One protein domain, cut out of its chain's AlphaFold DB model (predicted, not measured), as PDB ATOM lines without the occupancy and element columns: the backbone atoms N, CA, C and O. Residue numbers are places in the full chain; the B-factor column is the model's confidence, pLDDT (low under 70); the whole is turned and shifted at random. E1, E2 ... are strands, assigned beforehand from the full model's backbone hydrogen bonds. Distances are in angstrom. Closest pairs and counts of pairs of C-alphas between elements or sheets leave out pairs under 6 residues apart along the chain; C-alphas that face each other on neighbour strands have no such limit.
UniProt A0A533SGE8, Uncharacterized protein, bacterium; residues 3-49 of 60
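AT A GLANCE: This is residues 3 to 49 of the 60 residues of an uncharacterized protein of bacterium (UniProt A0A533SGE8). A small sheet of three strands, E3, E4 and E5, stands at one end, and a separate two-strand hairpin, E1 and E2, stands off beyond its E3 edge. The long link of residues 12 to 22 winds between them, and residues 19 to 20 pair antiparallel with residues 23 to 24 of E3. The printed part has 47 residues with no named helix and five named strands, in the order E1 E2 E3 E4 E5; the class is all strand, though under half of the residues are in named strands. The whole is compact, with a radius of gyration of the C-alphas of 10.8 A, and rounded, with spans of 25 by 23 by 20 A.

HOW THE PARTS SIT: E3, residues 23 to 26, E4, residues 35 to 38, and E5, residues 41 to 44, form a meander, each strand the antiparallel neighbour of the one before. E3 and E4 are a hairpin at 149 degrees between directions; N 24 and O 37 are within hydrogen-bond range at 2.9 A. E4 and E5 are a hairpin at 166 degrees; N 36 and O 43 are 2.8 A apart. E1, residues 3 to 5, and E2, residues 8 to 11, are an antiparallel hairpin at 137 degrees, with N 3 and O 10 at 2.8 A. E2 and E3 are apart.

IN THESE COORDINATES: E3 is 9.7 A long, E4 and E5 10.1 A each, E2 10.0 A and E1 6.3 A. E1 begins at C-alpha 3, (-11.021, 21.344, -33.975), and E5 ends at C-alpha 44, (-5.138, 5.835, -36.630).

THE WHOLE: The C-alphas farthest apart, those of Gly 7 and Asn 40, are 30.4 A apart. The printed part has no cut. The link from E2 to E3 is long. The mean pLDDT of the printed part is 88.8, and no printed residue is under 70.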
ATOM      1  N   ARG A   3     -11.299  21.150 -32.542       74.25
ATOM      2  CA  ARG A   3     -11.021  21.344 -33.975       74.25
ATOM      3  C   ARG A   3     -11.657  22.648 -34.438       74.25
ATOM      4  O   ARG A   3     -12.737  23.001 -33.976       74.25
ATOM      5  N   LYS A   4     -10.991  23.356 -35.349       79.25
ATOM      6  CA  LYS A   4     -11.561  24.541 -35.987       79.25
ATOM      7  C   LYS A   4     -12.304  24.121 -37.253       79.25
ATOM      8  O   LYS A   4     -11.682  23.569 -38.158       79.25
ATOM      9  N   TYR A   5     -13.602  24.380 -37.318       79.12
ATOM     10  CA  TYR A   5     -14.456  24.077 -38.466       79.12
ATOM     11  C   TYR A   5     -15.259  25.322 -38.821       79.12
ATOM     12  O   TYR A   5     -15.879  25.922 -37.950       79.12
ATOM     13  N   ASN A   6     -15.185  25.764 -40.079       86.19
ATOM     14  CA  ASN A   6     -15.825  26.999 -40.557       86.19
ATOM     15  C   ASN A   6     -15.569  28.244 -39.680       86.19
ATOM     16  O   ASN A   6     -16.403  29.134 -39.591       86.19
ATOM     17  N   GLY A   7     -14.400  28.326 -39.036       87.75
ATOM     18  CA  GLY A   7     -14.046  29.453 -38.169       87.75
ATOM     19  C   GLY A   7     -14.353  29.246 -36.685       87.75
ATOM     20  O   GLY A   7     -13.751  29.933 -35.861       87.75
ATOM     21  N   GLU A   8     -15.180  28.263 -36.339       87.44
ATOM     22  CA  GLU A   8     -15.599  27.977 -34.967       87.44
ATOM     23  C   GLU A   8     -14.778  26.855 -34.337       87.44
ATOM     24  O   GLU A   8     -14.316  25.937 -35.017       87.44
ATOM     25  N   TRP A   9     -14.599  26.921 -33.018       84.75
ATOM     26  CA  TRP A   9     -13.987  25.848 -32.244       84.75
ATOM     27  C   TRP A   9     -15.059  24.867 -31.792       84.75
ATOM     28  O   TRP A   9     -15.928  25.216 -30.998       84.75
ATOM     29  N   ILE A  10     -14.955  23.628 -32.254       83.81
ATOM     30  CA  ILE A  10     -15.843  22.535 -31.868       83.81
ATOM     31  C   ILE A  10     -15.065  21.436 -31.138       83.81
ATOM     32  O   ILE A  10     -13.890  21.197 -31.447       83.81
ATOM     33  N   PRO A  11     -15.684  20.750 -30.161       82.44
ATOM     34  CA  PRO A  11     -15.105  19.557 -29.563       82.44
ATOM     35  C   PRO A  11     -14.775  18.525 -30.643       82.44
ATOM     36  O   PRO A  11     -15.582  18.256 -31.527       82.44
ATOM     37  N   ALA A  12     -13.575  17.951 -30.580       75.75
ATOM     38  CA  ALA A  12     -13.167  16.923 -31.538       75.75
ATOM     39  C   ALA A  12     -13.796  15.551 -31.253       75.75
ATOM     40  O   ALA A  12     -13.783  14.684 -32.118       75.75
ATOM     41  N   ASP A  13     -14.264  15.358 -30.021       80.69
ATOM     42  CA  ASP A  13     -14.937  14.165 -29.523       80.69
ATOM     43  C   ASP A  13     -15.776  14.564 -28.295       80.69
ATOM     44  O   ASP A  13     -15.490  15.584 -27.654       80.69
ATOM     45  N   GLY A  14     -16.815  13.793 -27.978       83.62
ATOM     46  CA  GLY A  14     -17.777  14.108 -26.922       83.62
ATOM     47  C   GLY A  14     -19.202  13.627 -27.227       83.62
ATOM     48  O   GLY A  14     -19.404  12.806 -28.124       83.62
ATOM     49  N   PRO A  15     -20.215  14.123 -26.489       84.25
ATOM     50  CA  PRO A  15     -21.605  13.688 -26.659       84.25
ATOM     51  C   PRO A  15     -22.186  14.045 -28.035       84.25
ATOM     52  O   PRO A  15     -23.097  13.367 -28.504       84.25
ATOM     53  N   LEU A  16     -21.645  15.075 -28.695       85.81
ATOM     54  CA  LEU A  16     -21.937  15.386 -30.090       85.81
ATOM     55  C   LEU A  16     -20.771  14.895 -30.968       85.81
ATOM     56  O   LEU A  16     -19.660  15.410 -30.821       85.81
ATOM     57  N   PRO A  17     -20.988  13.921 -31.871       86.75
ATOM     58  CA  PRO A  17     -19.925  13.427 -32.734       86.75
ATOM     59  C   PRO A  17     -19.527  14.472 -33.782       86.75
ATOM     60  O   PRO A  17     -20.381  15.077 -34.429       86.75
ATOM     61  N   PHE A  18     -18.221  14.629 -34.005       88.75
ATOM     62  CA  PHE A  18     -17.691  15.385 -35.138       88.75
ATOM     63  C   PHE A  18     -17.512  14.451 -36.341       88.75
ATOM     64  O   PHE A  18     -16.700  13.523 -36.294       88.75
ATOM     65  N   VAL A  19     -18.289  14.682 -37.403       90.50
ATOM     66  CA  VAL A  19     -18.285  13.868 -38.628       90.50
ATOM     67  C   VAL A  19     -17.922  14.740 -39.825       90.50
ATOM     68  O   VAL A  19     -18.604  15.722 -40.111       90.50
ATOM     69  N   LEU A  20     -16.865  14.361 -40.546       88.31
ATOM     70  CA  LEU A  20     -16.371  15.055 -41.732       88.31
ATOM     71  C   LEU A  20     -16.397  14.107 -42.934       88.31
ATOM     72  O   LEU A  20     -15.626  13.153 -42.990       88.31
ATOM     73  N   SER A  21     -17.287  14.348 -43.900       89.88
ATOM     74  CA  SER A  21     -17.413  13.510 -45.110       89.88
ATOM     75  C   SER A  21     -17.564  12.004 -44.811       89.88
ATOM     76  O   SER A  21     -17.001  11.153 -45.502       89.88
ATOM     77  N   GLY A  22     -18.297  11.674 -43.742       91.88
ATOM     78  CA  GLY A  22     -18.507  10.301 -43.263       91.88
ATOM     79  C   GLY A  22     -17.445   9.781 -42.289       91.88
ATOM     80  O   GLY A  22     -17.681   8.767 -41.642       91.88
ATOM     81  N   TRP A  23     -16.318  10.477 -42.117       93.56
ATOM     82  CA  TRP A  23     -15.310  10.135 -41.115       93.56
ATOM     83  C   TRP A  23     -15.676  10.723 -39.759       93.56
ATOM     84  O   TRP A  23     -15.681  11.942 -39.580       93.56
ATOM     85  N   ARG A  24     -15.960   9.859 -38.787       93.44
ATOM     86  CA  ARG A  24     -16.162  10.252 -37.394       93.44
ATOM     87  C   ARG A  24     -14.823  10.343 -36.672       93.44
ATOM     88  O   ARG A  24     -14.040   9.399 -36.724       93.44
ATOM     89  N   ALA A  25     -14.592  11.444 -35.961       92.56
ATOM     90  CA  ALA A  25     -13.414  11.611 -35.119       92.56
ATOM     91  C   ALA A  25     -13.594  11.010 -33.718       92.56
ATOM     92  O   ALA A  25     -14.663  11.121 -33.115       92.56
ATOM     93  N   HIS A  26     -12.515  10.417 -33.207       92.56
ATOM     94  CA  HIS A  26     -12.390   9.915 -31.842       92.56
ATOM     95  C   HIS A  26     -11.105  10.446 -31.201       92.56
ATOM     96  O   HIS A  26     -10.036  10.466 -31.824       92.56
ATOM     97  N   ALA A  27     -11.192  10.884 -29.949       91.44
ATOM     98  CA  ALA A  27     -10.050  11.360 -29.188       91.44
ATOM     99  C   ALA A  27      -9.278  10.190 -28.565       91.44
ATOM    100  O   ALA A  27      -9.852   9.256 -28.013       91.44
ATOM    101  N   GLY A  28      -7.951  10.278 -28.624       89.94
ATOM    102  CA  GLY A  28      -7.066   9.409 -27.857       89.94
ATOM    103  C   GLY A  28      -6.808   9.922 -26.448       89.94
ATOM    104  O   GLY A  28      -7.297  10.975 -26.041       89.94
ATOM    105  N   SER A  29      -5.938   9.208 -25.732       90.19
ATOM    106  CA  SER A  29      -5.502   9.601 -24.383       90.19
ATOM    107  C   SER A  29      -4.708  10.915 -24.347       90.19
ATOM    108  O   SER A  29      -4.674  11.591 -23.319       90.19
ATOM    109  N   LYS A  30      -4.069  11.286 -25.463       88.50
ATOM    110  CA  LYS A  30      -3.259  12.500 -25.620       88.50
ATOM    111  C   LYS A  30      -3.544  13.175 -26.958       88.50
ATOM    112  O   LYS A  30      -4.194  12.617 -27.846       88.50
ATOM    113  N   GLU A  31      -3.016  14.385 -27.107       84.56
ATOM    114  CA  GLU A  31      -3.013  15.095 -28.383       84.56
ATOM    115  C   GLU A  31      -2.387  14.233 -29.485       84.56
ATOM    116  O   GLU A  31      -1.423  13.506 -29.251       84.56
ATOM    117  N   TYR A  32      -2.968  14.302 -30.685       85.75
ATOM    118  CA  TYR A  32      -2.535  13.546 -31.869       85.75
ATOM    119  C   TYR A  32      -2.609  12.010 -31.763       85.75
ATOM    120  O   TYR A  32      -2.101  11.333 -32.647       85.75
ATOM    121  N   GLN A  33      -3.279  11.445 -30.750       90.62
ATOM    122  CA  GLN A  33      -3.417   9.985 -30.569       90.62
ATOM    123  C   GLN A  33      -4.829   9.444 -30.869       90.62
ATOM    124  O   GLN A  33      -5.266   8.477 -30.253       90.62
ATOM    125  N   GLY A  34      -5.578  10.096 -31.761       92.44
ATOM    126  CA  GLY A  34      -6.965   9.729 -32.081       92.44
ATOM    127  C   GLY A  34      -7.118   8.741 -33.238       92.44
ATOM    128  O   GLY A  34      -6.137   8.312 -33.846       92.44
ATOM    129  N   THR A  35      -8.369   8.441 -33.583       95.00
ATOM    130  CA  THR A  35      -8.732   7.671 -34.781       95.00
ATOM    131  C   THR A  35      -9.830   8.373 -35.576       95.00
ATOM    132  O   THR A  35     -10.571   9.212 -35.048       95.00
ATOM    133  N   LEU A  36      -9.924   8.032 -36.859       94.75
ATOM    134  CA  LEU A  36     -11.068   8.317 -37.713       94.75
ATOM    135  C   LEU A  36     -11.729   6.996 -38.104       94.75
ATOM    136  O   LEU A  36     -11.035   6.070 -38.520       94.75
ATOM    137  N   THR A  37     -13.053   6.930 -38.000       95.38
ATOM    138  CA  THR A  37     -13.832   5.742 -38.375       95.38
ATOM    139  C   THR A  37     -14.821   6.097 -39.477       95.38
ATOM    140  O   THR A  37     -15.548   7.088 -39.351       95.38
ATOM    141  N   LYS A  38     -14.879   5.284 -40.531       94.50
ATOM    142  CA  LYS A  38     -15.893   5.359 -41.586       94.50
ATOM    143  C   LYS A  38     -16.300   3.939 -41.961       94.50
ATOM    144  O   LYS A  38     -15.493   3.195 -42.499       94.50
ATOM    145  N   GLU A  39     -17.542   3.567 -41.663       91.81
ATOM    146  CA  GLU A  39     -18.054   2.206 -41.894       91.81
ATOM    147  C   GLU A  39     -17.146   1.133 -41.254       91.81
ATOM    148  O   GLU A  39     -17.060   1.063 -40.028       91.81
ATOM    149  N   ASN A  40     -16.468   0.320 -42.068       92.38
ATOM    150  CA  ASN A  40     -15.543  -0.730 -41.636       92.38
ATOM    151  C   ASN A  40     -14.070  -0.284 -41.634       92.38
ATOM    152  O   ASN A  40     -13.194  -1.077 -41.287       92.38
ATOM    153  N   GLU A  41     -13.788   0.961 -42.012       93.81
ATOM    154  CA  GLU A  41     -12.446   1.526 -42.043       93.81
ATOM    155  C   GLU A  41     -12.128   2.274 -40.747       93.81
ATOM    156  O   GLU A  41     -12.915   3.088 -40.253       93.81
ATOM    157  N   ILE A  42     -10.930   2.019 -40.220       95.56
ATOM    158  CA  ILE A  42     -10.363   2.730 -39.076       95.56
ATOM    159  C   ILE A  42      -8.983   3.232 -39.483       95.56
ATOM    160  O   ILE A  42      -8.115   2.448 -39.861       95.56
ATOM    161  N   VAL A  43      -8.773   4.539 -39.353       95.19
ATOM    162  CA  VAL A  43      -7.485   5.191 -39.584       95.19
ATOM    163  C   VAL A  43      -6.975   5.763 -38.268       95.19
ATOM    164  O   VAL A  43      -7.628   6.601 -37.646       95.19
ATOM    165  N   THR A  44      -5.795   5.325 -37.840       95.06
ATOM    166  CA  THR A  44      -5.138   5.835 -36.630       95.06
ATOM    167  C   THR A  44      -4.318   7.075 -36.957       95.06
ATOM    168  O   THR A  44      -3.622   7.119 -37.967       95.06
ATOM    169  N   ALA A  45      -4.385   8.093 -36.100       93.00
ATOM    170  CA  ALA A  45      -3.608   9.311 -36.276       93.00
ATOM    171  C   ALA A  45      -2.097   9.021 -36.244       93.00
ATOM    172  O   ALA A  45      -1.600   8.329 -35.356       93.00
ATOM    173  N   SER A  46      -1.368   9.615 -37.188       92.75
ATOM    174  CA  SER A  46       0.093   9.590 -37.241       92.75
ATOM    175  C   SER A  46       0.618  11.026 -37.275       92.75
ATOM    176  O   SER A  46       0.285  11.767 -38.203       92.75
ATOM    177  N   PRO A  47       1.451  11.453 -36.308       88.94
ATOM    178  CA  PRO A  47       2.050  12.788 -36.329       88.94
ATOM    179  C   PRO A  47       3.060  12.962 -37.473       88.94
ATOM    180  O   PRO A  47       3.421  14.086 -37.806       88.94
ATOM    181  N   TYR A  48       3.499  11.859 -38.084       91.38
ATOM    182  CA  TYR A  48       4.442  11.850 -39.202       91.38
ATOM    183  C   TYR A  48       3.751  11.888 -40.574       91.38
ATOM    184  O   TYR A  48       4.440  11.934 -41.587       91.38
ATOM    185  N   GLY A  49       2.411  11.866 -40.620       87.56
ATOM    186  CA  GLY A  49       1.651  11.937 -41.872       87.56
ATOM    187  C   GLY A  49       1.918  10.762 -42.814       87.56
ATOM    188  O   GLY A  49       2.053  10.951 -44.022       87.56
TER     189      GLY A  49